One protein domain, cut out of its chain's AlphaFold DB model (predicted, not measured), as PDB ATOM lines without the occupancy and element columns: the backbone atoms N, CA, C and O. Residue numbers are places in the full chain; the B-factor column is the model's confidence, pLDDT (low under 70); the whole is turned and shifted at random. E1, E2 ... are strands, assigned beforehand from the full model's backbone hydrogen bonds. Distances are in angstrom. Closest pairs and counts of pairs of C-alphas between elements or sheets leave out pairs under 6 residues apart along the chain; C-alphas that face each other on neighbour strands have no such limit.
ATOM      1  N   GLN A  31     589.385 302.151 470.755       55.28
ATOM      2  CA  GLN A  31     590.781 302.342 471.168       55.28
ATOM      3  C   GLN A  31     591.205 303.809 471.291       55.28
ATOM      4  O   GLN A  31     592.375 304.077 471.555       55.28
ATOM      5  N   PHE A  32     590.289 304.774 471.148       54.56
ATOM      6  CA  PHE A  32     590.642 306.193 471.196       54.56
ATOM      7  C   PHE A  32     591.076 306.609 472.619       54.56
ATOM      8  O   PHE A  32     590.272 306.988 473.468       54.56
ATOM      9  N   GLY A  33     592.377 306.495 472.895       53.22
ATOM     10  CA  GLY A  33     593.109 307.239 473.922       53.22
ATOM     11  C   GLY A  33     592.877 306.899 475.398       53.22
ATOM     12  O   GLY A  33     593.557 307.479 476.238       53.22
ATOM     13  N   TRP A  34     591.971 305.994 475.780       56.31
ATOM     14  CA  TRP A  34     591.600 305.896 477.204       56.31
ATOM     15  C   TRP A  34     592.612 305.238 478.149       56.31
ATOM     16  O   TRP A  34     592.471 305.417 479.355       56.31
ATOM     17  N   THR A  35     593.682 304.610 477.654       67.06
ATOM     18  CA  THR A  35     594.812 304.160 478.498       67.06
ATOM     19  C   THR A  35     596.093 303.934 477.682       67.06
ATOM     20  O   THR A  35     596.677 302.854 477.748       67.06
ATOM     21  N   LEU A  36     596.543 304.907 476.878       80.19
ATOM     22  CA  LEU A  36     597.917 304.833 476.360       80.19
ATOM     23  C   LEU A  36     598.883 305.207 477.488       80.19
ATOM     24  O   LEU A  36     598.805 306.296 478.054       80.19
ATOM     25  N   GLY A  37     599.753 304.269 477.858       82.31
ATOM     26  CA  GLY A  37     600.808 304.503 478.832       82.31
ATOM     27  C   GLY A  37     601.899 305.423 478.284       82.31
ATOM     28  O   GLY A  37     602.054 305.600 477.075       82.31
ATOM     29  N   GLN A  38     602.696 305.995 479.185       84.50
ATOM     30  CA  GLN A  38     603.877 306.762 478.798       84.50
ATOM     31  C   GLN A  38     604.840 305.845 478.025       84.50
ATOM     32  O   GLN A  38     605.220 304.790 478.530       84.50
ATOM     33  N   GLY A  39     605.200 306.227 476.797       88.88
ATOM     34  CA  GLY A  39     606.012 305.387 475.908       88.88
ATOM     35  C   GLY A  39     605.217 304.417 475.032       88.88
ATOM     36  O   GLY A  39     605.833 303.589 474.373       88.88
ATOM     37  N   GLN A  40     603.886 304.499 474.997       91.75
ATOM     38  CA  GLN A  40     603.056 303.722 474.074       91.75
ATOM     39  C   GLN A  40     602.467 304.597 472.969       91.75
ATOM     40  O   GLN A  40     602.227 305.789 473.163       91.75
ATOM     41  N   ALA A  41     602.200 303.974 471.828       91.88
ATOM     42  CA  ALA A  41     601.490 304.568 470.712       91.88
ATOM     43  C   ALA A  41     600.444 303.587 470.172       91.88
ATOM     44  O   ALA A  41     600.670 302.378 470.111       91.88
ATOM     45  N   LEU A  42     599.294 304.114 469.774       92.00
ATOM     46  CA  LEU A  42     598.310 303.426 468.954       92.00
ATOM     47  C   LEU A  42     598.645 303.686 467.486       92.00
ATOM     48  O   LEU A  42     598.661 304.837 467.059       92.00
ATOM     49  N   VAL A  43     598.884 302.628 466.718       93.12
ATOM     50  CA  VAL A  43     599.100 302.693 465.269       93.12
ATOM     51  C   VAL A  43     597.894 302.096 464.562       93.12
ATOM     52  O   VAL A  43     597.478 300.980 464.875       93.12
ATOM     53  N   GLN A  44     597.336 302.832 463.606       93.88
ATOM     54  CA  GLN A  44     596.131 302.477 462.864       93.88
ATOM     55  C   GLN A  44     596.336 302.683 461.360       93.88
ATOM     56  O   GLN A  44     596.925 303.672 460.941       93.88
ATOM     57  N   SER A  45     595.846 301.764 460.531       94.81
ATOM     58  CA  SER A  45     595.864 301.898 459.072       94.81
ATOM     59  C   SER A  45     594.719 301.127 458.427       94.81
ATOM     60  O   SER A  45     594.446 299.973 458.773       94.81
ATOM     61  N   HIS A  46     594.082 301.750 457.435       94.00
ATOM     62  CA  HIS A  46     593.071 301.097 456.598       94.00
ATOM     63  C   HIS A  46     593.675 300.035 455.680       94.00
ATOM     64  O   HIS A  46     593.041 299.019 455.404       94.00
ATOM     65  N   ASP A  47     594.922 300.240 455.262       94.81
ATOM     66  CA  ASP A  47     595.651 299.313 454.398       94.81
ATOM     67  C   ASP A  47     596.342 298.198 455.187       94.81
ATOM     68  O   ASP A  47     596.554 297.097 454.673       94.81
ATOM     69  N   GLY A  48     596.633 298.480 456.455       94.38
ATOM     70  CA  GLY A  48     597.343 297.598 457.360       94.38
ATOM     71  C   GLY A  48     598.861 297.725 457.243       94.38
ATOM     72  O   GLY A  48     599.410 298.207 456.256       94.38
ATOM     73  N   PHE A  49     599.544 297.284 458.287       96.50
ATOM     74  CA  PHE A  49     600.994 297.320 458.431       96.50
ATOM     75  C   PHE A  49     601.477 296.035 459.106       96.50
ATOM     76  O   PHE A  49     600.703 295.306 459.736       96.50
ATOM     77  N   ARG A  50     602.766 295.736 458.971       97.69
ATOM     78  CA  ARG A  50     603.408 294.594 459.618       97.69
ATOM     79  C   ARG A  50     604.250 295.055 460.800       97.69
ATOM     80  O   ARG A  50     604.944 296.059 460.717       97.69
ATOM     81  N   ILE A  51     604.201 294.292 461.885       96.06
ATOM     82  CA  ILE A  51     605.163 294.366 462.986       96.06
ATOM     83  C   ILE A  51     605.710 292.962 463.176       96.06
ATOM     84  O   ILE A  51     604.941 292.019 463.401       96.06
ATOM     85  N   CYS A  52     607.030 292.819 463.080       91.81
ATOM     86  CA  CYS A  52     607.691 291.516 463.045       91.81
ATOM     87  C   CYS A  52     607.052 290.621 461.959       91.81
ATOM     88  O   CYS A  52     607.073 290.966 460.784       91.81
ATOM     89  N   ASP A  53     606.413 289.510 462.337       92.56
ATOM     90  CA  ASP A  53     605.794 288.556 461.404       92.56
ATOM     91  C   ASP A  53     604.256 288.629 461.366       92.56
ATOM     92  O   ASP A  53     603.593 287.708 460.883       92.56
ATOM     93  N   ARG A  54     603.650 289.689 461.918       96.50
ATOM     94  CA  ARG A  54     602.189 289.803 462.047       96.50
ATOM     95  C   ARG A  54     601.648 291.069 461.400       96.50
ATOM     96  O   ARG A  54     602.243 292.135 461.516       96.50
ATOM     97  N   LEU A  55     600.503 290.924 460.736       96.06
ATOM     98  CA  LEU A  55     599.771 292.013 460.095       96.06
ATOM     99  C   LEU A  55     598.702 292.569 461.029       96.06
ATOM    100  O   LEU A  55     597.985 291.810 461.685       96.06
ATOM    101  N   TYR A  56     598.589 293.891 461.036       94.19
ATOM    102  CA  TYR A  56     597.675 294.646 461.873       94.19
ATOM    103  C   TYR A  56     597.035 295.770 461.065       94.19
ATOM    104  O   TYR A  56     597.683 296.395 460.233       94.19
ATOM    105  N   ASN A  57     595.773 296.063 461.356       92.81
ATOM    106  CA  ASN A  57     595.136 297.331 460.987       92.81
ATOM    107  C   ASN A  57     595.118 298.309 462.168       92.81
ATOM    108  O   ASN A  57     594.924 299.503 461.981       92.81
ATOM    109  N   GLU A  58     595.316 297.795 463.380       91.62
ATOM    110  CA  GLU A  58     595.299 298.535 464.632       91.62
ATOM    111  C   GLU A  58     596.158 297.788 465.660       91.62
ATOM    112  O   GLU A  58     595.979 296.580 465.852       91.62
ATOM    113  N   ALA A  59     597.101 298.478 466.301       90.88
ATOM    114  CA  ALA A  59     597.938 297.913 467.355       90.88
ATOM    115  C   ALA A  59     598.391 298.987 468.352       90.88
ATOM    116  O   ALA A  59     598.826 300.064 467.953       90.88
ATOM    117  N   VAL A  60     598.354 298.657 469.645       91.62
ATOM    118  CA  VAL A  60     599.064 299.418 470.681       91.62
ATOM    119  C   VAL A  60     600.466 298.841 470.814       91.62
ATOM    120  O   VAL A  60     600.629 297.641 471.046       91.62
ATOM    121  N   VAL A  61     601.469 299.694 470.653       91.56
ATOM    122  CA  VAL A  61     602.888 299.336 470.614       91.56
ATOM    123  C   VAL A  61     603.694 300.243 471.530       91.56
ATOM    124  O   VAL A  61     603.230 301.310 471.931       91.56
ATOM    125  N   GLU A  62     604.908 299.825 471.865       92.25
ATOM    126  CA  GLU A  62     605.883 300.712 472.497       92.25
ATOM    127  C   GLU A  62     606.476 301.660 471.444       92.25
ATOM    128  O   GLU A  62     606.741 301.255 470.309       92.25
ATOM    129  N   LYS A  63     606.700 302.922 471.819       81.50
ATOM    130  CA  LYS A  63     607.546 303.847 471.061       81.50
ATOM    131  C   LYS A  63     608.920 303.183 470.930       81.50
ATOM    132  O   LYS A  63     609.416 302.667 471.928       81.50
ATOM    133  N   THR A  64     609.503 303.175 469.732       89.44
ATOM    134  CA  THR A  64     610.640 302.374 469.211       89.44
ATOM    135  C   THR A  64     610.292 301.108 468.420       89.44
ATOM    136  O   THR A  64     611.196 300.434 467.929       89.44
ATOM    137  N   VAL A  65     609.010 300.788 468.216       93.56
ATOM    138  CA  VAL A  65     608.626 299.743 467.253       93.56
ATOM    139  C   VAL A  65     608.792 300.235 465.816       93.56
ATOM    140  O   VAL A  65     608.329 301.316 465.460       93.56
ATOM    141  N   THR A  66     609.376 299.386 464.974       96.75
ATOM    142  CA  THR A  66     609.357 299.549 463.519       96.75
ATOM    143  C   THR A  66     608.106 298.886 462.952       96.75
ATOM    144  O   THR A  66     607.862 297.696 463.179       96.75
ATOM    145  N   ILE A  67     607.325 299.646 462.193       96.88
ATOM    146  CA  ILE A  67     606.253 299.113 461.354       96.88
ATOM    147  C   ILE A  67     606.737 299.009 459.910       96.88
ATOM    148  O   ILE A  67     607.546 299.812 459.450       96.88
ATOM    149  N   GLU A  68     606.219 298.038 459.172       97.88
ATOM    150  CA  GLU A  68     606.622 297.777 457.795       97.88
ATOM    151  C   GLU A  68     605.411 297.765 456.867       97.88
ATOM    152  O   GLU A  68     604.366 297.176 457.163       97.88
ATOM    153  N   ASN A  69     605.572 298.381 455.704       97.94
ATOM    154  CA  ASN A  69     604.625 298.282 454.615       97.94
ATOM    155  C   ASN A  69     604.980 297.065 453.758       97.94
ATOM    156  O   ASN A  69     606.041 297.011 453.151       97.94
ATOM    157  N   VAL A  70     604.085 296.084 453.673       96.69
ATOM    158  CA  VAL A  70     604.288 294.890 452.831       96.69
ATOM    159  C   VAL A  70     603.686 295.033 451.430       96.69
ATOM    160  O   VAL A  70     603.761 294.107 450.622       96.69
ATOM    161  N   LEU A  71     603.057 296.171 451.137       96.62
ATOM    162  CA  LEU A  71     602.409 296.451 449.865       96.62
ATOM    163  C   LEU A  71     603.362 297.184 448.918       96.62
ATOM    164  O   LEU A  71     604.223 297.961 449.320       96.62
ATOM    165  N   ASN A  72     603.148 296.987 447.617       97.31
ATOM    166  CA  ASN A  72     603.866 297.705 446.561       97.31
ATOM    167  C   ASN A  72     603.214 299.069 446.233       97.31
ATOM    168  O   ASN A  72     603.102 299.455 445.070       97.31
ATOM    169  N   ARG A  73     602.704 299.757 447.256       97.38
ATOM    170  CA  ARG A  73     602.144 301.115 447.198       97.38
ATOM    171  C   ARG A  73     602.319 301.777 448.560       97.38
ATOM    172  O   ARG A  73     602.377 301.056 449.549       97.38
ATOM    173  N   THR A  74     602.361 303.104 448.605       97.69
ATOM    174  CA  THR A  74     602.379 303.855 449.865       97.69
ATOM    175  C   THR A  74     601.127 303.545 450.684       97.69
ATOM    176  O   THR A  74     600.041 303.373 450.114       97.69
ATOM    177  N   ILE A  75     601.303 303.441 451.999       97.69
ATOM    178  CA  ILE A  75     600.211 303.325 452.966       97.69
ATOM    179  C   ILE A  75     600.235 304.515 453.918       97.69
ATOM    180  O   ILE A  75     601.309 304.994 454.286       97.69
ATOM    181  N   ASP A  76     599.050 304.924 454.356       97.00
ATOM    182  CA  ASP A  76     598.885 305.916 455.409       97.00
ATOM    183  C   ASP A  76     598.690 305.213 456.751       97.00
ATOM    184  O   ASP A  76     597.868 304.295 456.898       97.00
ATOM    185  N   VAL A  77     599.453 305.651 457.746       95.50
ATOM    186  CA  VAL A  77     599.353 305.182 459.125       95.50
ATOM    187  C   VAL A  77     599.058 306.363 460.042       95.50
ATOM    188  O   VAL A  77     599.693 307.417 459.984       95.50
ATOM    189  N   ARG A  78     598.078 306.182 460.917       93.81
ATOM    190  CA  ARG A  78     597.735 307.119 461.974       93.81
ATOM    191  C   ARG A  78     598.387 306.664 463.266       93.81
ATOM    192  O   ARG A  78     598.202 305.523 463.678       93.81
ATOM    193  N   ILE A  79     599.150 307.553 463.884       92.81
ATOM    194  CA  ILE A  79     599.879 307.307 465.124       92.81
ATOM    195  C   ILE A  79     599.316 308.253 466.179       92.81
ATOM    196  O   ILE A  79     599.361 309.473 466.008       92.81
ATOM    197  N   THR A  80     598.792 307.688 467.260       90.81
ATOM    198  CA  THR A  80     598.246 308.428 468.400       90.81
ATOM    199  C   THR A  80     599.025 308.064 469.654       90.81
ATOM    200  O   THR A  80     599.148 306.889 469.989       90.81
ATOM    201  N   ASP A  81     599.537 309.059 470.364       90.06
ATOM    202  CA  ASP A  81     600.244 308.920 471.634       90.06
ATOM    203  C   ASP A  81     599.732 309.949 472.662       90.06
ATOM    204  O   ASP A  81     598.653 310.525 472.509       90.06
ATOM    205  N   ILE A  82     600.476 310.144 473.754       87.06
ATOM    206  CA  ILE A  82     600.131 311.117 474.802       87.06
ATOM    207  C   ILE A  82     600.324 312.579 474.372       87.06
ATOM    208  O   ILE A  82     599.749 313.471 474.996       87.06
ATOM    209  N   ASP A  83     601.137 312.823 473.345       87.12
ATOM    210  CA  ASP A  83     601.477 314.149 472.836       87.12
ATOM    211  C   ASP A  83     600.490 314.583 471.741       87.12
ATOM    212  O   ASP A  83     600.274 315.779 471.524       87.12
ATOM    213  N   GLY A  84     599.830 313.623 471.087       87.62
ATOM    214  CA  GLY A  84     598.693 313.864 470.213       87.62
ATOM    215  C   GLY A  84     598.520 312.798 469.140       87.62
ATOM    216  O   GLY A  84     598.834 311.626 469.320       87.62
ATOM    217  N   GLN A  85     597.975 313.225 468.005       89.06
ATOM    218  CA  GLN A  85     597.726 312.377 466.845       89.06
ATOM    219  C   GLN A  85     598.446 312.948 465.626       89.06
ATOM    220  O   GLN A  85     598.368 314.151 465.359       89.06
ATOM    221  N   ARG A  86     599.101 312.078 464.857       92.50
ATOM    222  CA  ARG A  86     599.747 312.422 463.588       92.50
ATOM    223  C   ARG A  86     599.531 311.341 462.538       92.50
ATOM    224  O   ARG A  86     599.374 310.168 462.859       92.50
ATOM    225  N   TRP A  87     599.568 311.753 461.281       94.88
ATOM    226  CA  TRP A  87     599.604 310.855 460.134       94.88
ATOM    227  C   TRP A  87     601.037 310.733 459.618       94.88
ATOM    228  O   TRP A  87     601.802 311.699 459.678       94.88
ATOM    229  N   ALA A  88     601.401 309.550 459.139       95.88
ATOM    230  CA  ALA A  88     602.664 309.295 458.469       95.88
ATOM    231  C   ALA A  88     602.444 308.378 457.264       95.88
ATOM    232  O   ALA A  88     601.591 307.492 457.291       95.88
ATOM    233  N   GLU A  89     603.237 308.596 456.225       97.31
ATOM    234  CA  GLU A  89     603.269 307.751 455.037       97.31
ATOM    235  C   GLU A  89     604.386 306.715 455.191       97.31
ATOM    236  O   GLU A  89     605.478 307.036 455.670       97.31
ATOM    237  N   VAL A  90     604.126 305.475 454.777       97.75
ATOM    238  CA  VAL A  90     605.155 304.431 454.682       97.75
ATOM    239  C   VAL A  90     605.297 304.017 453.225       97.75
ATOM    240  O   VAL A  90     604.351 303.506 452.615       97.75
ATOM    241  N   ASP A  91     606.490 304.232 452.677       98.19
ATOM    242  CA  ASP A  91     606.822 303.918 451.288       98.19
ATOM    243  C   ASP A  91     606.548 302.445 450.932       98.19
ATOM    244  O   ASP A  91     606.535 301.577 451.815       98.19
ATOM    245  N   PRO A  92     606.341 302.123 449.640       98.06
ATOM    246  CA  PRO A  92     606.187 300.748 449.174       98.06
ATOM    247  C   PRO A  92     607.334 299.853 449.647       98.06
ATOM    248  O   PRO A  92     608.499 300.169 449.405       98.06
ATOM    249  N   LEU A  93     607.014 298.718 450.275       97.00
ATOM    250  CA  LEU A  93     608.012 297.788 450.833       97.00
ATOM    251  C   LEU A  93     608.988 298.442 451.837       97.00
ATOM    252  O   LEU A  93     610.078 297.919 452.070       97.00
ATOM    253  N   GLY A  94     608.610 299.597 452.394       96.69
ATOM    254  CA  GLY A  94     609.402 300.391 453.324       96.69
ATOM    255  C   GLY A  94     609.058 300.128 454.788       96.69
ATOM    256  O   GLY A  94     608.203 299.307 455.125       96.69
ATOM    257  N   SER A  95     609.726 300.866 455.666       97.12
ATOM    258  CA  SER A  95     609.545 300.787 457.113       97.12
ATOM    259  C   SER A  95     609.516 302.174 457.744       97.12
ATOM    260  O   SER A  95     610.142 303.103 457.236       97.12
ATOM    261  N   LEU A  96     608.814 302.297 458.867       96.75
ATOM    262  CA  LEU A  96     608.726 303.512 459.666       96.75
ATOM    263  C   LEU A  96     608.960 303.172 461.138       96.75
ATOM    264  O   LEU A  96     608.305 302.282 461.681       96.75
ATOM    265  N   ASP A  97     609.847 303.917 461.787       96.00
ATOM    266  CA  ASP A  97     610.041 303.833 463.231       96.00
ATOM    267  C   ASP A  97     609.020 304.719 463.952       96.00
ATOM    268  O   ASP A  97     608.821 305.895 463.625       96.00
ATOM    269  N   VAL A  98     608.325 304.134 464.924       91.50
ATOM    270  CA  VAL A  98     607.317 304.827 465.726       91.50
ATOM    271  C   VAL A  98     608.004 305.462 466.930       91.50
ATOM    272  O   VAL A  98     608.227 304.796 467.936       91.50
ATOM    273  N   GLU A  99     608.330 306.750 466.831       84.56
ATOM    274  CA  GLU A  99     608.854 307.595 467.922       84.56
ATOM    275  C   GLU A  99     607.782 308.545 468.488       84.56
ATOM    276  O   GLU A  99     606.958 309.056 467.682       84.56
TER     277      GLU A  99
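This is residues 31 to 99 of the 99 residues of an uncharacterized protein of Spirochaetae bacterium HGW-Spirochaetae-8 (UniProt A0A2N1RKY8). A twisted four-stranded sheet folds over through sharp bends in its hairpin E1 and E2, and the small pair E3 and E6 covers one face. The printed part has 69 residues, no named helix and six strands, E1 to E6; the class is all strand. The large sheet's order is E2, E1, E4, E5, and both sheets are antiparallel. The whole is compact, radius of gyration of the C-alphas 11.2 A, spanning 33 by 21 by 18 A.

E1, residues 40 to 51, bends by 137 degrees at 47; E2, 54 to 62, bends by 111 degrees at 57. In this hairpin N 43 and O 59 are 2.8 A apart. E3, 66 to 68, pairs with E6, 95 to 97: N 67 to O 96, 2.9 A. The closest C-alphas of E1 and E3, Arg 50 and Glu 68, are 4.9 A apart. E4, 75 to 80, pairs with E1, N 44 to O 78, 2.8 A, and forms a hairpin with E5, 85 to 90, N 77 to O 88, 2.9 A.

E1 starts at C-alpha 40 (603.056, 303.722, 474.074) and measures 14.7 A; E2 15.6 A, E4 16.4 A, E5 16.3 A. E6 ends at C-alpha 97 (610.041, 303.833, 463.231).

The farthest C-alphas, Trp 34 and Asn 72, are 34.0 A apart. The printed part has no cut and no long link; residues 31 to 35 are under pLDDT 70.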